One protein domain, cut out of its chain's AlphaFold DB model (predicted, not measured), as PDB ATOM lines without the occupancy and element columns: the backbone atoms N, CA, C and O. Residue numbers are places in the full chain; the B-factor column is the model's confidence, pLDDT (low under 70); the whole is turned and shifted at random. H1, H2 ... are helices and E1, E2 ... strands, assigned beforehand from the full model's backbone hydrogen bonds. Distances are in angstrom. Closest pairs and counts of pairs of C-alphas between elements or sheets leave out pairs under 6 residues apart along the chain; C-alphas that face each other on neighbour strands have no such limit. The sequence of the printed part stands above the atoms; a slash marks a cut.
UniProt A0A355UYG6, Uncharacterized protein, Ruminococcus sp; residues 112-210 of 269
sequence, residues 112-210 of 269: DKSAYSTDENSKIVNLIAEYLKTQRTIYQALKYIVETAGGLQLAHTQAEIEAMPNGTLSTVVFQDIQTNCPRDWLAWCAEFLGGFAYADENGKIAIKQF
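AT A GLANCE: This is residues 112 to 210 of the 269 residues of an uncharacterized protein of Ruminococcus sp (UniProt A0A355UYG6). Three helices of 11 residues, H2, H3 and H5, lie side by side at shallow tilts as a small loose bundle, their centres making a triangle, with H3 touching the other two, and a two-stranded hairpin, E1 and E2, packs on H5. The short helices H1 and H4 lie at opposite ends of it, and residues 164 to 181, with no named element, lead back from H4 to H5. The printed part has 99 residues, with five named helices and then two named strands, H1 H2 H3 H4 H5 E1 E2; the class is mostly helix and the sheet, E1 - E2, is antiparallel. The whole is compact, with a radius of gyration of the C-alphas of 12.7 A and spans of 38 by 31 by 19 A.

HOW THE PARTS SIT: E1, residues 195 to 199, and E2, residues 205 to 209, form an antiparallel hairpin at 149 degrees between directions; N 196 and O 208 are 2.9 A apart and N 206 and O 198 are 2.9 A apart, within hydrogen-bond range. The closest C-alphas of H5, residues 182 to 192, and E1 are those of Ala 190 and Phe 196, 5.0 A apart. H3, residues 138 to 148, is the hub, touching three helices. It touches H5 at a shallow tilt of 18 degrees, opposite ways, closest at the C-alphas of Ile 145 and Pro 182, 6.3 A. H2, residues 122 to 132, forms a helical hairpin with H3 at a shallow tilt of 19 degrees, closest at the C-alphas of Ile 128 and Ile 145, 6.2 A. H4, residues 158 to 163, touches H3 at a steep tilt of 42 degrees, opposite ways, also a helical hairpin; the closest C-alphas, of Tyr 139 and Gln 158, are 5.9 A apart. H1, residues 113 to 116, and H2 only just touch, only at the corner, with 3 pairs of C-alphas within 8 A, the closest those of Tyr 116 and Ser 122, 5.2 A. H4 and H5 are apart. In H2, H3, H4 and H5 every O i to N i+4 pair is within hydrogen-bond range; H1 is too short for such a pair.

IN THESE COORDINATES: E1 is 13.5 A long and E2 13.7 A, ending at C-alpha 209 at (17.813, 38.048, 1.416). H2 and H5 each measure 15.6 A and H3 15.3 A, while H4 measures 8.7 A and H1 5.2 A. H1 begins at C-alpha 113 at (23.209, 15.028, 8.264), and H5 at C-alpha 182 at (24.165, 21.859, 11.760).

THE WHOLE: The two C-alphas farthest apart, of Asp 119 and Ala 163, are 38.1 A apart. The printed part has no cut. The link from H4 to H5 is long, with 18 residues; within it residues 170 to 171 pair antiparallel with residues 136 to 137. The mean pLDDT of the printed part is 87.3; residue 150 and residues 171 to 176 are under 70.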
ATOM      1  N   ASP A 112      25.369  18.980   6.297       90.69
ATOM      2  CA  ASP A 112      24.338  17.979   6.070       90.69
ATOM      3  C   ASP A 112      24.446  16.795   7.037       90.69
ATOM      4  O   ASP A 112      25.532  16.387   7.446       90.69
ATOM      5  N   LYS A 113      23.302  16.185   7.364       88.94
ATOM      6  CA  LYS A 113      23.209  15.028   8.264       88.94
ATOM      7  C   LYS A 113      24.140  13.877   7.886       88.94
ATOM      8  O   LYS A 113      24.633  13.189   8.777       88.94
ATOM      9  N   SER A 114      24.394  13.667   6.596       87.38
ATOM     10  CA  SER A 114      25.324  12.636   6.125       87.38
ATOM     11  C   SER A 114      26.726  12.763   6.743       87.38
ATOM     12  O   SER A 114      27.309  11.741   7.117       87.38
ATOM     13  N   ALA A 115      27.213  13.988   6.969       87.56
ATOM     14  CA  ALA A 115      28.506  14.260   7.598       87.56
ATOM     15  C   ALA A 115      28.543  13.953   9.111       87.56
ATOM     16  O   ALA A 115      29.626  13.782   9.665       87.56
ATOM     17  N   TYR A 116      27.392  13.819   9.781       88.69
ATOM     18  CA  TYR A 116      27.283  13.673  11.246       88.69
ATOM     19  C   TYR A 116      26.743  12.311  11.696       88.69
ATOM     20  O   TYR A 116      26.327  12.139  12.840       88.69
ATOM     21  N   SER A 117      26.758  11.327  10.799       81.00
ATOM     22  CA  SER A 117      26.248   9.973  11.046       81.00
ATOM     23  C   SER A 117      27.159   9.086  11.913       81.00
ATOM     24  O   SER A 117      26.746   7.991  12.292       81.00
ATOM     25  N   THR A 118      28.374   9.537  12.243       81.44
ATOM     26  CA  THR A 118      29.343   8.814  13.085       81.44
ATOM     27  C   THR A 118      29.393   9.372  14.510       81.44
ATOM     28  O   THR A 118      29.118  10.551  14.738       81.44
ATOM     29  N   ASP A 119      29.812   8.545  15.475       76.69
ATOM     30  CA  ASP A 119      29.918   8.932  16.893       76.69
ATOM     31  C   ASP A 119      30.903  10.082  17.155       76.69
ATOM     32  O   ASP A 119      30.777  10.808  18.140       76.69
ATOM     33  N   GLU A 120      31.916  10.252  16.306       80.25
ATOM     34  CA  GLU A 120      32.868  11.355  16.446       80.25
ATOM     35  C   GLU A 120      32.265  12.672  15.969       80.25
ATOM     36  O   GLU A 120      32.316  13.666  16.695       80.25
ATOM     37  N   ASN A 121      31.622  12.669  14.802       81.62
ATOM     38  CA  ASN A 121      31.041  13.882  14.241       81.62
ATOM     39  C   ASN A 121      29.764  14.286  14.989       81.62
ATOM     40  O   ASN A 121      29.517  15.474  15.168       81.62
ATOM     41  N   SER A 122      28.995  13.346  15.545       82.94
ATOM     42  CA  SER A 122      27.826  13.677  16.377       82.94
ATOM     43  C   SER A 122      28.180  14.515  17.620       82.94
ATOM     44  O   SER A 122      27.358  15.302  18.095       82.94
ATOM     45  N   LYS A 123      29.428  14.454  18.113       89.19
ATOM     46  CA  LYS A 123      29.916  15.343  19.187       89.19
ATOM     47  C   LYS A 123      29.946  16.810  18.766       89.19
ATOM     48  O   LYS A 123      29.709  17.671  19.609       89.19
ATOM     49  N   ILE A 124      30.196  17.101  17.488       90.62
ATOM     50  CA  ILE A 124      30.157  18.467  16.942       90.62
ATOM     51  C   ILE A 124      28.736  19.022  17.038       90.62
ATOM     52  O   ILE A 124      28.546  20.152  17.482       90.62
ATOM     53  N   VAL A 125      27.730  18.206  16.707       90.50
ATOM     54  CA  VAL A 125      26.316  18.586  16.837       90.50
ATOM     55  C   VAL A 125      25.990  18.936  18.289       90.50
ATOM     56  O   VAL A 125      25.425  19.994  18.553       90.50
ATOM     57  N   ASN A 126      26.426  18.109  19.244       89.50
ATOM     58  CA  ASN A 126      26.235  18.379  20.674       89.50
ATOM     59  C   ASN A 126      26.957  19.652  21.143       89.50
ATOM     60  O   ASN A 126      26.415  20.401  21.952       89.50
ATOM     61  N   LEU A 127      28.161  19.917  20.630       91.38
ATOM     62  CA  LEU A 127      28.928  21.121  20.954       91.38
ATOM     63  C   LEU A 127      28.225  22.394  20.464       91.38
ATOM     64  O   LEU A 127      28.174  23.388  21.190       91.38
ATOM     65  N   ILE A 128      27.675  22.365  19.248       91.19
ATOM     66  CA  ILE A 128      26.878  23.467  18.701       91.19
ATOM     67  C   ILE A 128      25.600  23.641  19.522       91.19
ATOM     68  O   ILE A 128      25.318  24.754  19.965       91.19
ATOM     69  N   ALA A 129      24.880  22.554  19.809       89.00
ATOM     70  CA  ALA A 129      23.669  22.598  20.624       89.00
ATOM     71  C   ALA A 129      23.922  23.249  21.992       89.00
ATOM     72  O   ALA A 129      23.192  24.154  22.385       89.00
ATOM     73  N   GLU A 130      24.975  22.835  22.703       88.50
ATOM     74  CA  GLU A 130      25.319  23.385  24.018       88.50
ATOM     75  C   GLU A 130      25.621  24.885  23.952       88.50
ATOM     76  O   GLU A 130      25.138  25.661  24.776       88.50
ATOM     77  N   TYR A 131      26.363  25.319  22.931       87.94
ATOM     78  CA  TYR A 131      26.667  26.734  22.736       87.94
ATOM     79  C   TYR A 131      25.402  27.581  22.512       87.94
ATOM     80  O   TYR A 131      25.299  28.700  23.036       87.94
ATOM     81  N   LEU A 132      24.436  27.037  21.768       86.31
ATOM     82  CA  LEU A 132      23.185  27.700  21.399       86.31
ATOM     83  C   LEU A 132      22.116  27.702  22.509       86.31
ATOM     84  O   LEU A 132      21.119  28.406  22.372       86.31
ATOM     85  N   LYS A 133      22.320  26.996  23.632       81.19
ATOM     86  CA  LYS A 133      21.407  27.045  24.799       81.19
ATOM     87  C   LYS A 133      21.389  28.402  25.501       81.19
ATOM     88  O   LYS A 133      20.432  28.745  26.194       81.19
ATOM     89  N   THR A 134      22.464  29.167  25.363       77.50
ATOM     90  CA  THR A 134      22.578  30.496  25.968       77.50
ATOM     91  C   THR A 134      22.150  31.577  24.991       77.50
ATOM     92  O   THR A 134      22.196  31.394  23.778       77.50
ATOM     93  N   GLN A 135      21.747  32.727  25.521       73.19
ATOM     94  CA  GLN A 135      21.378  33.870  24.702       73.19
ATOM     95  C   GLN A 135      22.583  34.350  23.863       73.19
ATOM     96  O   GLN A 135      23.640  34.688  24.406       73.19
ATOM     97  N   ARG A 136      22.422  34.377  22.533       82.69
ATOM     98  CA  ARG A 136      23.447  34.799  21.556       82.69
ATOM     99  C   ARG A 136      22.878  35.811  20.576       82.69
ATOM    100  O   ARG A 136      21.670  35.860  20.372       82.69
ATOM    101  N   THR A 137      23.722  36.633  19.967       87.56
ATOM    102  CA  THR A 137      23.313  37.350  18.746       87.56
ATOM    103  C   THR A 137      23.224  36.362  17.587       87.56
ATOM    104  O   THR A 137      23.934  35.351  17.578       87.56
ATOM    105  N   ILE A 138      22.387  36.649  16.590       89.31
ATOM    106  CA  ILE A 138      22.266  35.774  15.416       89.31
ATOM    107  C   ILE A 138      23.596  35.640  14.655       89.31
ATOM    108  O   ILE A 138      23.936  34.549  14.206       89.31
ATOM    109  N   TYR A 139      24.411  36.701  14.609       93.75
ATOM    110  CA  TYR A 139      25.770  36.641  14.062       93.75
ATOM    111  C   TYR A 139      26.651  35.626  14.803       93.75
ATOM    112  O   TYR A 139      27.294  34.785  14.176       93.75
ATOM    113  N   GLN A 140      26.667  35.669  16.139       92.94
ATOM    114  CA  GLN A 140      27.445  34.726  16.948       92.94
ATOM    115  C   GLN A 140      26.969  33.285  16.765       92.94
ATOM    116  O   GLN A 140      27.802  32.383  16.748       92.94
ATOM    117  N   ALA A 141      25.655  33.068  16.642       91.94
ATOM    118  CA  ALA A 141      25.094  31.751  16.368       91.94
ATOM    119  C   ALA A 141      25.551  31.239  14.993       91.94
ATOM    120  O   ALA A 141      26.177  30.185  14.926       91.94
ATOM    121  N   LEU A 142      25.334  32.017  13.926       93.88
ATOM    122  CA  LEU A 142      25.750  31.681  12.560       93.88
ATOM    123  C   LEU A 142      27.240  31.364  12.469       93.88
ATOM    124  O   LEU A 142      27.620  30.317  11.948       93.88
ATOM    125  N   LYS A 143      28.081  32.252  13.006       95.31
ATOM    126  CA  LYS A 143      29.530  32.072  12.996       95.31
ATOM    127  C   LYS A 143      29.925  30.775  13.695       95.31
ATOM    128  O   LYS A 143      30.703  30.006  13.145       95.31
ATOM    129  N   TYR A 144      29.356  30.508  14.871       94.38
ATOM    130  CA  TYR A 144      29.673  29.301  15.625       94.38
ATOM    131  C   TYR A 144      29.199  28.029  14.914       94.38
ATOM    132  O   TYR A 144      29.962  27.071  14.835       94.38
ATOM    133  N   ILE A 145      27.982  28.020  14.358       93.69
ATOM    134  CA  ILE A 145      27.443  26.889  13.585       93.69
ATOM    135  C   ILE A 145      28.378  26.556  12.418       93.69
ATOM    136  O   ILE A 145      28.766  25.402  12.257       93.69
ATOM    137  N   VAL A 146      28.760  27.568  11.635       95.62
ATOM    138  CA  VAL A 146      29.582  27.397  10.433       95.62
ATOM    139  C   VAL A 146      31.008  26.986  10.788       95.62
ATOM    140  O   VAL A 146      31.486  25.973  10.297       95.62
ATOM    141  N   GLU A 147      31.693  27.725  11.658       94.81
ATOM    142  CA  GLU A 147      33.120  27.489  11.923       94.81
ATOM    143  C   GLU A 147      33.371  26.215  12.742       94.81
ATOM    144  O   GLU A 147      34.423  25.590  12.606       94.81
ATOM    145  N   THR A 148      32.402  25.790  13.563       92.50
ATOM    146  CA  THR A 148      32.499  24.517  14.299       92.50
ATOM    147  C   THR A 148      32.239  23.322  13.378       92.50
ATOM    148  O   THR A 148      32.797  22.243  13.582       92.50
ATOM    149  N   ALA A 149      31.437  23.509  12.328       86.25
ATOM    150  CA  ALA A 149      31.221  22.521  11.285       86.25
ATOM    151  C   ALA A 149      32.401  22.494  10.296       86.25
ATOM    152  O   ALA A 149      32.325  23.007   9.188       86.25
ATOM    153  N   GLY A 150      33.515  21.884  10.705       69.94
ATOM    154  CA  GLY A 150      34.532  21.361   9.784       69.94
ATOM    155  C   GLY A 150      35.204  22.372   8.844       69.94
ATOM    156  O   GLY A 150      35.179  22.184   7.632       69.94
ATOM    157  N   GLY A 151      35.866  23.404   9.380       78.56
ATOM    158  CA  GLY A 151      36.781  24.257   8.598       78.56
ATOM    159  C   GLY A 151      36.107  25.231   7.626       78.56
ATOM    160  O   GLY A 151      36.785  25.848   6.801       78.56
ATOM    161  N   LEU A 152      34.787  25.390   7.723       94.44
ATOM    162  CA  LEU A 152      34.035  26.385   6.971       94.44
ATOM    163  C   LEU A 152      34.239  27.797   7.533       94.44
ATOM    164  O   LEU A 152      34.656  27.994   8.673       94.44
ATOM    165  N   GLN A 153      33.904  28.800   6.720       96.69
ATOM    166  CA  GLN A 153      33.947  30.211   7.102       96.69
ATOM    167  C   GLN A 153      32.619  30.886   6.789       96.69
ATOM    168  O   GLN A 153      32.018  30.626   5.745       96.69
ATOM    169  N   LEU A 154      32.189  31.789   7.669       97.50
ATOM    170  CA  LEU A 154      31.067  32.679   7.395       97.50
ATOM    171  C   LEU A 154      31.531  33.800   6.447       97.50
ATOM    172  O   LEU A 154      32.575  34.415   6.669       97.50
ATOM    173  N   ALA A 155      30.765  34.064   5.389       97.62
ATOM    174  CA  ALA A 155      31.058  35.125   4.423       97.62
ATOM    175  C   ALA A 155      30.830  36.527   5.006       97.62
ATOM    176  O   ALA A 155      31.481  37.482   4.595       97.62
ATOM    177  N   HIS A 156      29.919  36.622   5.977       97.25
ATOM    178  CA  HIS A 156      29.436  37.874   6.537       97.25
ATOM    179  C   HIS A 156      30.262  38.359   7.724       97.25
ATOM    180  O   HIS A 156      30.647  37.602   8.621       97.25
ATOM    181  N   THR A 157      30.457  39.668   7.775       97.56
ATOM    182  CA  THR A 157      30.851  40.404   8.972       97.56
ATOM    183  C   THR A 157      29.668  40.562   9.929       97.56
ATOM    184  O   THR A 157      28.505  40.376   9.569       97.56
ATOM    185  N   GLN A 158      29.960  40.942  11.175       96.75
ATOM    186  CA  GLN A 158      28.911  41.224  12.156       96.75
ATOM    187  C   GLN A 158      27.995  42.364  11.702       96.75
ATOM    188  O   GLN A 158      26.779  42.231  11.787       96.75
ATOM    189  N   ALA A 159      28.571  43.446  11.173       97.00
ATOM    190  CA  ALA A 159      27.815  44.613  10.726       97.00
ATOM    191  C   ALA A 159      26.868  44.288   9.557       97.00
ATOM    192  O   ALA A 159      25.757  44.809   9.512       97.00
ATOM    193  N   GLU A 160      27.274  43.407   8.636       96.44
ATOM    194  CA  GLU A 160      26.414  42.960   7.529       96.44
ATOM    195  C   GLU A 160      25.221  42.150   8.034       96.44
ATOM    196  O   GLU A 160      24.100  42.392   7.593       96.44
ATOM    197  N   ILE A 161      25.429  41.244   8.997       95.06
ATOM    198  CA  ILE A 161      24.320  40.514   9.624       95.06
ATOM    199  C   ILE A 161      23.418  41.460  10.417       95.06
ATOM    200  O   ILE A 161      22.206  41.360  10.305       95.06
ATOM    201  N   GLU A 162      23.972  42.391  11.192       92.31
ATOM    202  CA  GLU A 162      23.188  43.357  11.976       92.31
ATOM    203  C   GLU A 162      22.355  44.308  11.106       92.31
ATOM    204  O   GLU A 162      21.304  44.773  11.548       92.31
ATOM    205  N   ALA A 163      22.794  44.569   9.872       91.69
ATOM    206  CA  ALA A 163      22.035  45.327   8.883       91.69
ATOM    207  C   ALA A 163      20.865  44.530   8.282       91.69
ATOM    208  O   ALA A 163      19.930  45.132   7.746       91.69
ATOM    209  N   MET A 164      20.885  43.195   8.379       88.94
ATOM    210  CA  MET A 164      19.749  42.368   7.988       88.94
ATOM    211  C   MET A 164      18.596  42.534   8.996       88.94
ATOM    212  O   MET A 164      18.809  42.807  10.183       88.94
ATOM    213  N   PRO A 165      17.342  42.334   8.568       82.50
ATOM    214  CA  PRO A 165      16.193  42.221   9.447       82.50
ATOM    215  C   PRO A 165      16.458  41.227  10.573       82.50
ATOM    216  O   PRO A 165      16.992  40.147  10.343       82.50
ATOM    217  N   ASN A 166      16.075  41.608  11.790       80.88
ATOM    218  CA  ASN A 166      16.325  40.850  13.019       80.88
ATOM    219  C   ASN A 166      17.812  40.610  13.352       80.88
ATOM    220  O   ASN A 166      18.107  39.982  14.366       80.88
ATOM    221  N   GLY A 167      18.751  41.158  12.576       86.19
ATOM    222  CA  GLY A 167      20.193  40.979  12.735       86.19
ATOM    223  C   GLY A 167      20.748  41.406  14.092       86.19
ATOM    224  O   GLY A 167      21.687  40.809  14.612       86.19
ATOM    225  N   THR A 168      20.141  42.430  14.694       84.44
ATOM    226  CA  THR A 168      20.517  42.959  16.016       84.44
ATOM    227  C   THR A 168      19.832  42.237  17.173       84.44
ATOM    228  O   THR A 168      20.167  42.466  18.338       84.44
ATOM    229  N   LEU A 169      18.856  41.372  16.886       75.62
ATOM    230  CA  LEU A 169      18.140  40.653  17.922       75.62
ATOM    231  C   LEU A 169      19.006  39.527  18.464       75.62
ATOM    232  O   LEU A 169      19.664  38.774  17.743       75.62
ATOM    233  N   SER A 170      18.967  39.396  19.782       71.06
ATOM    234  CA  SER A 170      19.563  38.258  20.442       71.06
ATOM    235  C   SER A 170      18.556  37.115  20.496       71.06
ATOM    236  O   SER A 170      17.432  37.274  20.974       71.06
ATOM    237  N   THR A 171      18.959  35.965  19.976       63.75
ATOM    238  CA  THR A 171      18.135  34.776  19.876       63.75
ATOM    239  C   THR A 171      18.239  33.947  21.147       63.75
ATOM    240  O   THR A 171      19.321  33.506  21.536       63.75
ATOM    241  N   VAL A 172      17.077  33.679  21.735       57.03
ATOM    242  CA  VAL A 172      16.813  32.500  22.576       57.03
ATOM    243  C   VAL A 172      16.203  31.366  21.718       57.03
ATOM    244  O   VAL A 172      15.828  30.315  22.215       57.03
ATOM    245  N   VAL A 173      16.125  31.584  20.396       57.00
ATOM    246  CA  VAL A 173      15.352  30.815  19.403       57.00
ATOM    247  C   VAL A 173      15.711  29.327  19.365       57.00
ATOM    248  O   VAL A 173      14.876  28.525  18.977       57.00
ATOM    249  N   PHE A 174      16.915  28.946  19.796       65.38
ATOM    250  CA  PHE A 174      17.399  27.563  19.735       65.38
ATOM    251  C   PHE A 174      17.333  26.810  21.064       65.38
ATOM    252  O   PHE A 174      17.799  25.670  21.131       65.38
ATOM    253  N   GLN A 175      16.790  27.421  22.123       63.56
ATOM    254  CA  GLN A 175      16.630  26.718  23.392       63.56
ATOM    255  C   GLN A 175      15.738  25.491  23.201       63.56
ATOM    256  O   GLN A 175      14.680  25.562  22.584       63.56
ATOM    257  N   ASP A 176      16.223  24.355  23.700       65.00
ATOM    258  CA  ASP A 176      15.561  23.048  23.649       65.00
ATOM    259  C   ASP A 176      15.313  22.468  22.247       65.00
ATOM    260  O   ASP A 176      14.615  21.462  22.106       65.00
ATOM    261  N   ILE A 177      15.937  23.029  21.204       70.94
ATOM    262  CA  ILE A 177      15.844  22.461  19.861       70.94
ATOM    263  C   ILE A 177      16.877  21.348  19.672       70.94
ATOM    264  O   ILE A 177      18.087  21.565  19.762       70.94
ATOM    265  N   GLN A 178      16.384  20.151  19.356       73.25
ATOM    266  CA  GLN A 178      17.207  19.003  18.997       73.25
ATOM    267  C   GLN A 178      17.201  18.796  17.482       73.25
ATOM    268  O   GLN A 178      16.152  18.625  16.866       73.25
ATOM    269  N   THR A 179      18.392  18.764  16.895       85.56
ATOM    270  CA  THR A 179      18.627  18.346  15.512       85.56
ATOM    271  C   THR A 179      19.825  17.400  15.465       85.56
ATOM    272  O   THR A 179      20.647  17.361  16.378       85.56
ATOM    273  N   ASN A 180      19.904  16.622  14.388       84.69
ATOM    274  CA  ASN A 180      21.016  15.729  14.097       84.69
ATOM    275  C   ASN A 180      22.057  16.357  13.156       84.69
ATOM    276  O   ASN A 180      23.012  15.672  12.798       84.69
ATOM    277  N   CYS A 181      21.872  17.602  12.696       90.25
ATOM    278  CA  CYS A 181      22.824  18.237  11.788       90.25
ATOM    279  C   CYS A 181      22.861  19.771  11.903       90.25
ATOM    280  O   CYS A 181      21.820  20.400  12.100       90.25
ATOM    281  N   PRO A 182      24.035  20.403  11.718       93.38
ATOM    282  CA  PRO A 182      24.165  21.859  11.760       93.38
ATOM    283  C   PRO A 182      23.369  22.612  10.690       93.38
ATOM    284  O   PRO A 182      23.035  23.782  10.886       93.38
ATOM    285  N   ARG A 183      23.036  21.948   9.574       93.12
ATOM    286  CA  ARG A 183      22.220  22.510   8.491       93.12
ATOM    287  C   ARG A 183      20.865  23.028   8.974       93.12
ATOM    288  O   ARG A 183      20.429  24.061   8.477       93.12
ATOM    289  N   ASP A 184      20.241  22.377   9.953       91.12
ATOM    290  CA  ASP A 184      18.927  22.800  10.456       91.12
ATOM    291  C   ASP A 184      19.019  24.121  11.234       91.12
ATOM    292  O   ASP A 184      18.224  25.031  11.007       91.12
ATOM    293  N   TRP A 185      20.042  24.293  12.085       91.81
ATOM    294  CA  TRP A 185      20.261  25.583  12.751       91.81
ATOM    295  C   TRP A 185      20.584  26.694  11.754       91.81
ATOM    296  O   TRP A 185      20.115  27.820  11.926       91.81
ATOM    297  N   LEU A 186      21.353  26.394  10.702       93.50
ATOM    298  CA  LEU A 186      21.607  27.352   9.627       93.50
ATOM    299  C   LEU A 186      20.308  27.752   8.913       93.50
ATOM    300  O   LEU A 186      20.107  28.941   8.664       93.50
ATOM    301  N   ALA A 187      19.424  26.790   8.634       91.44
ATOM    302  CA  ALA A 187      18.123  27.036   8.020       91.44
ATOM    303  C   ALA A 187      17.269  27.986   8.871       91.44
ATOM    304  O   ALA A 187      16.809  29.015   8.381       91.44
ATOM    305  N   TRP A 188      17.149  27.725  10.175       88.56
ATOM    306  CA  TRP A 188      16.414  28.609  11.087       88.56
ATOM    307  C   TRP A 188      17.051  29.991  11.224       88.56
ATOM    308  O   TRP A 188      16.337  30.985  11.341       88.56
ATOM    309  N   CYS A 189      18.384  30.090  11.186       90.12
ATOM    310  CA  CYS A 189      19.045  31.393  11.152       90.12
ATOM    311  C   CYS A 189      18.699  32.164   9.873       90.12
ATOM    312  O   CYS A 189      18.403  33.357   9.932       90.12
ATOM    313  N   ALA A 190      18.725  31.491   8.720       91.56
ATOM    314  CA  ALA A 190      18.359  32.082   7.440       91.56
ATOM    315  C   ALA A 190      16.886  32.515   7.422       91.56
ATOM    316  O   ALA A 190      16.580  33.615   6.965       91.56
ATOM    317  N   GLU A 191      15.992  31.696   7.981       86.81
ATOM    318  CA  GLU A 191      14.574  32.017   8.140       86.81
ATOM    319  C   GLU A 191      14.402  33.272   8.995       86.81
ATOM    320  O   GLU A 191      13.755  34.224   8.569       86.81
ATOM    321  N   PHE A 192      15.055  33.310  10.160       85.06
ATOM    322  CA  PHE A 192      14.996  34.427  11.100       85.06
ATOM    323  C   PHE A 192      15.480  35.751  10.494       85.06
ATOM    324  O   PHE A 192      14.950  36.810  10.830       85.06
ATOM    325  N   LEU A 193      16.453  35.696   9.581       87.12
ATOM    326  CA  LEU A 193      16.968  36.848   8.830       87.12
ATOM    327  C   LEU A 193      16.153  37.164   7.558       87.12
ATOM    328  O   LEU A 193      16.468  38.110   6.828       87.12
ATOM    329  N   GLY A 194      15.094  36.398   7.279       83.50
ATOM    330  CA  GLY A 194      14.210  36.591   6.131       83.50
ATOM    331  C   GLY A 194      14.860  36.236   4.792       83.50
ATOM    332  O   GLY A 194      14.676  36.953   3.808       83.50
ATOM    333  N   GLY A 195      15.648  35.164   4.749       88.19
ATOM    334  CA  GLY A 195      16.424  34.776   3.577       88.19
ATOM    335  C   GLY A 195      16.626  33.270   3.432       88.19
ATOM    336  O   GLY A 195      15.845  32.458   3.929       88.19
ATOM    337  N   PHE A 196      17.690  32.917   2.721       92.06
ATOM    338  CA  PHE A 196      18.165  31.552   2.512       92.06
ATOM    339  C   PHE A 196      19.688  31.501   2.678       92.06
ATOM    340  O   PHE A 196      20.381  32.504   2.484       92.06
ATOM    341  N   ALA A 197      20.216  30.338   3.046       95.38
ATOM    342  CA  ALA A 197      21.649  30.101   3.139       95.38
ATOM    343  C   ALA A 197      22.181  29.440   1.862       95.38
ATOM    344  O   ALA A 197      21.498  28.618   1.254       95.38
ATOM    345  N   TYR A 198      23.404  29.771   1.463       95.56
ATOM    346  CA  TYR A 198      24.093  29.201   0.302       95.56
ATOM    347  C   TYR A 198      25.616  29.270   0.504       95.56
ATOM    348  O   TYR A 198      26.095  29.995   1.380       95.56
ATOM    349  N   ALA A 199      26.379  28.484  -0.256       96.69
ATOM    350  CA  ALA A 199      27.826  28.657  -0.342       96.69
ATOM    351  C   ALA A 199      28.137  29.692  -1.434       96.69
ATOM    352  O   ALA A 199      27.674  29.551  -2.565       96.69
ATOM    353  N   ASP A 200      28.895  30.735  -1.095       95.50
ATOM    354  CA  ASP A 200      29.308  31.766  -2.044       95.50
ATOM    355  C   ASP A 200      30.332  31.229  -3.059       95.50
ATOM    356  O   ASP A 200      30.816  30.093  -2.986       95.50
ATOM    357  N   GLU A 201      30.703  32.059  -4.031       93.81
ATOM    358  CA  GLU A 201      31.642  31.683  -5.084       93.81
ATOM    359  C   GLU A 201      33.061  31.352  -4.577       93.81
ATOM    360  O   GLU A 201      33.876  30.788  -5.315       93.81
ATOM    361  N   ASN A 202      33.363  31.681  -3.319       95.25
ATOM    362  CA  ASN A 202      34.605  31.372  -2.619       95.25
ATOM    363  C   ASN A 202      34.435  30.227  -1.604       95.25
ATOM    364  O   ASN A 202      35.356  29.959  -0.832       95.25
ATOM    365  N   GLY A 203      33.284  29.548  -1.601       95.56
ATOM    366  CA  GLY A 203      32.962  28.440  -0.708       95.56
ATOM    367  C   GLY A 203      32.620  28.856   0.726       95.56
ATOM    368  O   GLY A 203      32.505  27.989   1.593       95.56
ATOM    369  N   LYS A 204      32.469  30.146   1.025       97.62
ATOM    370  CA  LYS A 204      32.053  30.595   2.357       97.62
ATOM    371  C   LYS A 204      30.545  30.481   2.502       97.62
ATOM    372  O   LYS A 204      29.802  30.669   1.545       97.62
ATOM    373  N   ILE A 205      30.080  30.198   3.709       97.75
ATOM    374  CA  ILE A 205      28.649  30.112   3.983       97.75
ATOM    375  C   ILE A 205      28.089  31.525   4.119       97.75
ATOM    376  O   ILE A 205      28.584  32.325   4.914       97.75
ATOM    377  N   ALA A 206      27.052  31.829   3.352       96.56
ATOM    378  CA  ALA A 206      26.428  33.138   3.287       96.56
ATOM    379  C   ALA A 206      24.908  33.026   3.430       96.56
ATOM    380  O   ALA A 206      24.287  32.048   3.024       96.56
ATOM    381  N   ILE A 207      24.308  34.073   3.989       95.12
ATOM    382  CA  ILE A 207      22.863  34.329   3.961       95.12
ATOM    383  C   ILE A 207      22.560  35.347   2.864       95.12
ATOM    384  O   ILE A 207      23.236  36.374   2.790       95.12
ATOM    385  N   LYS A 208      21.551  35.088   2.034       91.25
ATOM    386  CA  LYS A 208      21.026  36.056   1.067       91.25
ATOM    387  C   LYS A 208      19.555  36.329   1.339       91.25
ATOM    388  O   LYS A 208      18.781  35.417   1.619       91.25
ATOM    389  N   GLN A 209      19.188  37.602   1.260       86.81
ATOM    390  CA  GLN A 209      17.813  38.048   1.416       86.81
ATOM    391  C   GLN A 209      17.062  37.985   0.088       86.81
ATOM    392  O   GLN A 209      17.660  38.090  -0.985       86.81
ATOM    393  N   PHE A 210      15.743  37.838   0.159       79.62
ATOM    394  CA  PHE A 210      14.896  37.993  -1.018       79.62
ATOM    395  C   PHE A 210      14.787  39.478  -1.378       79.62
ATOM    396  O   PHE A 210      14.370  40.292  -0.556       79.62
TER     397      PHE A 210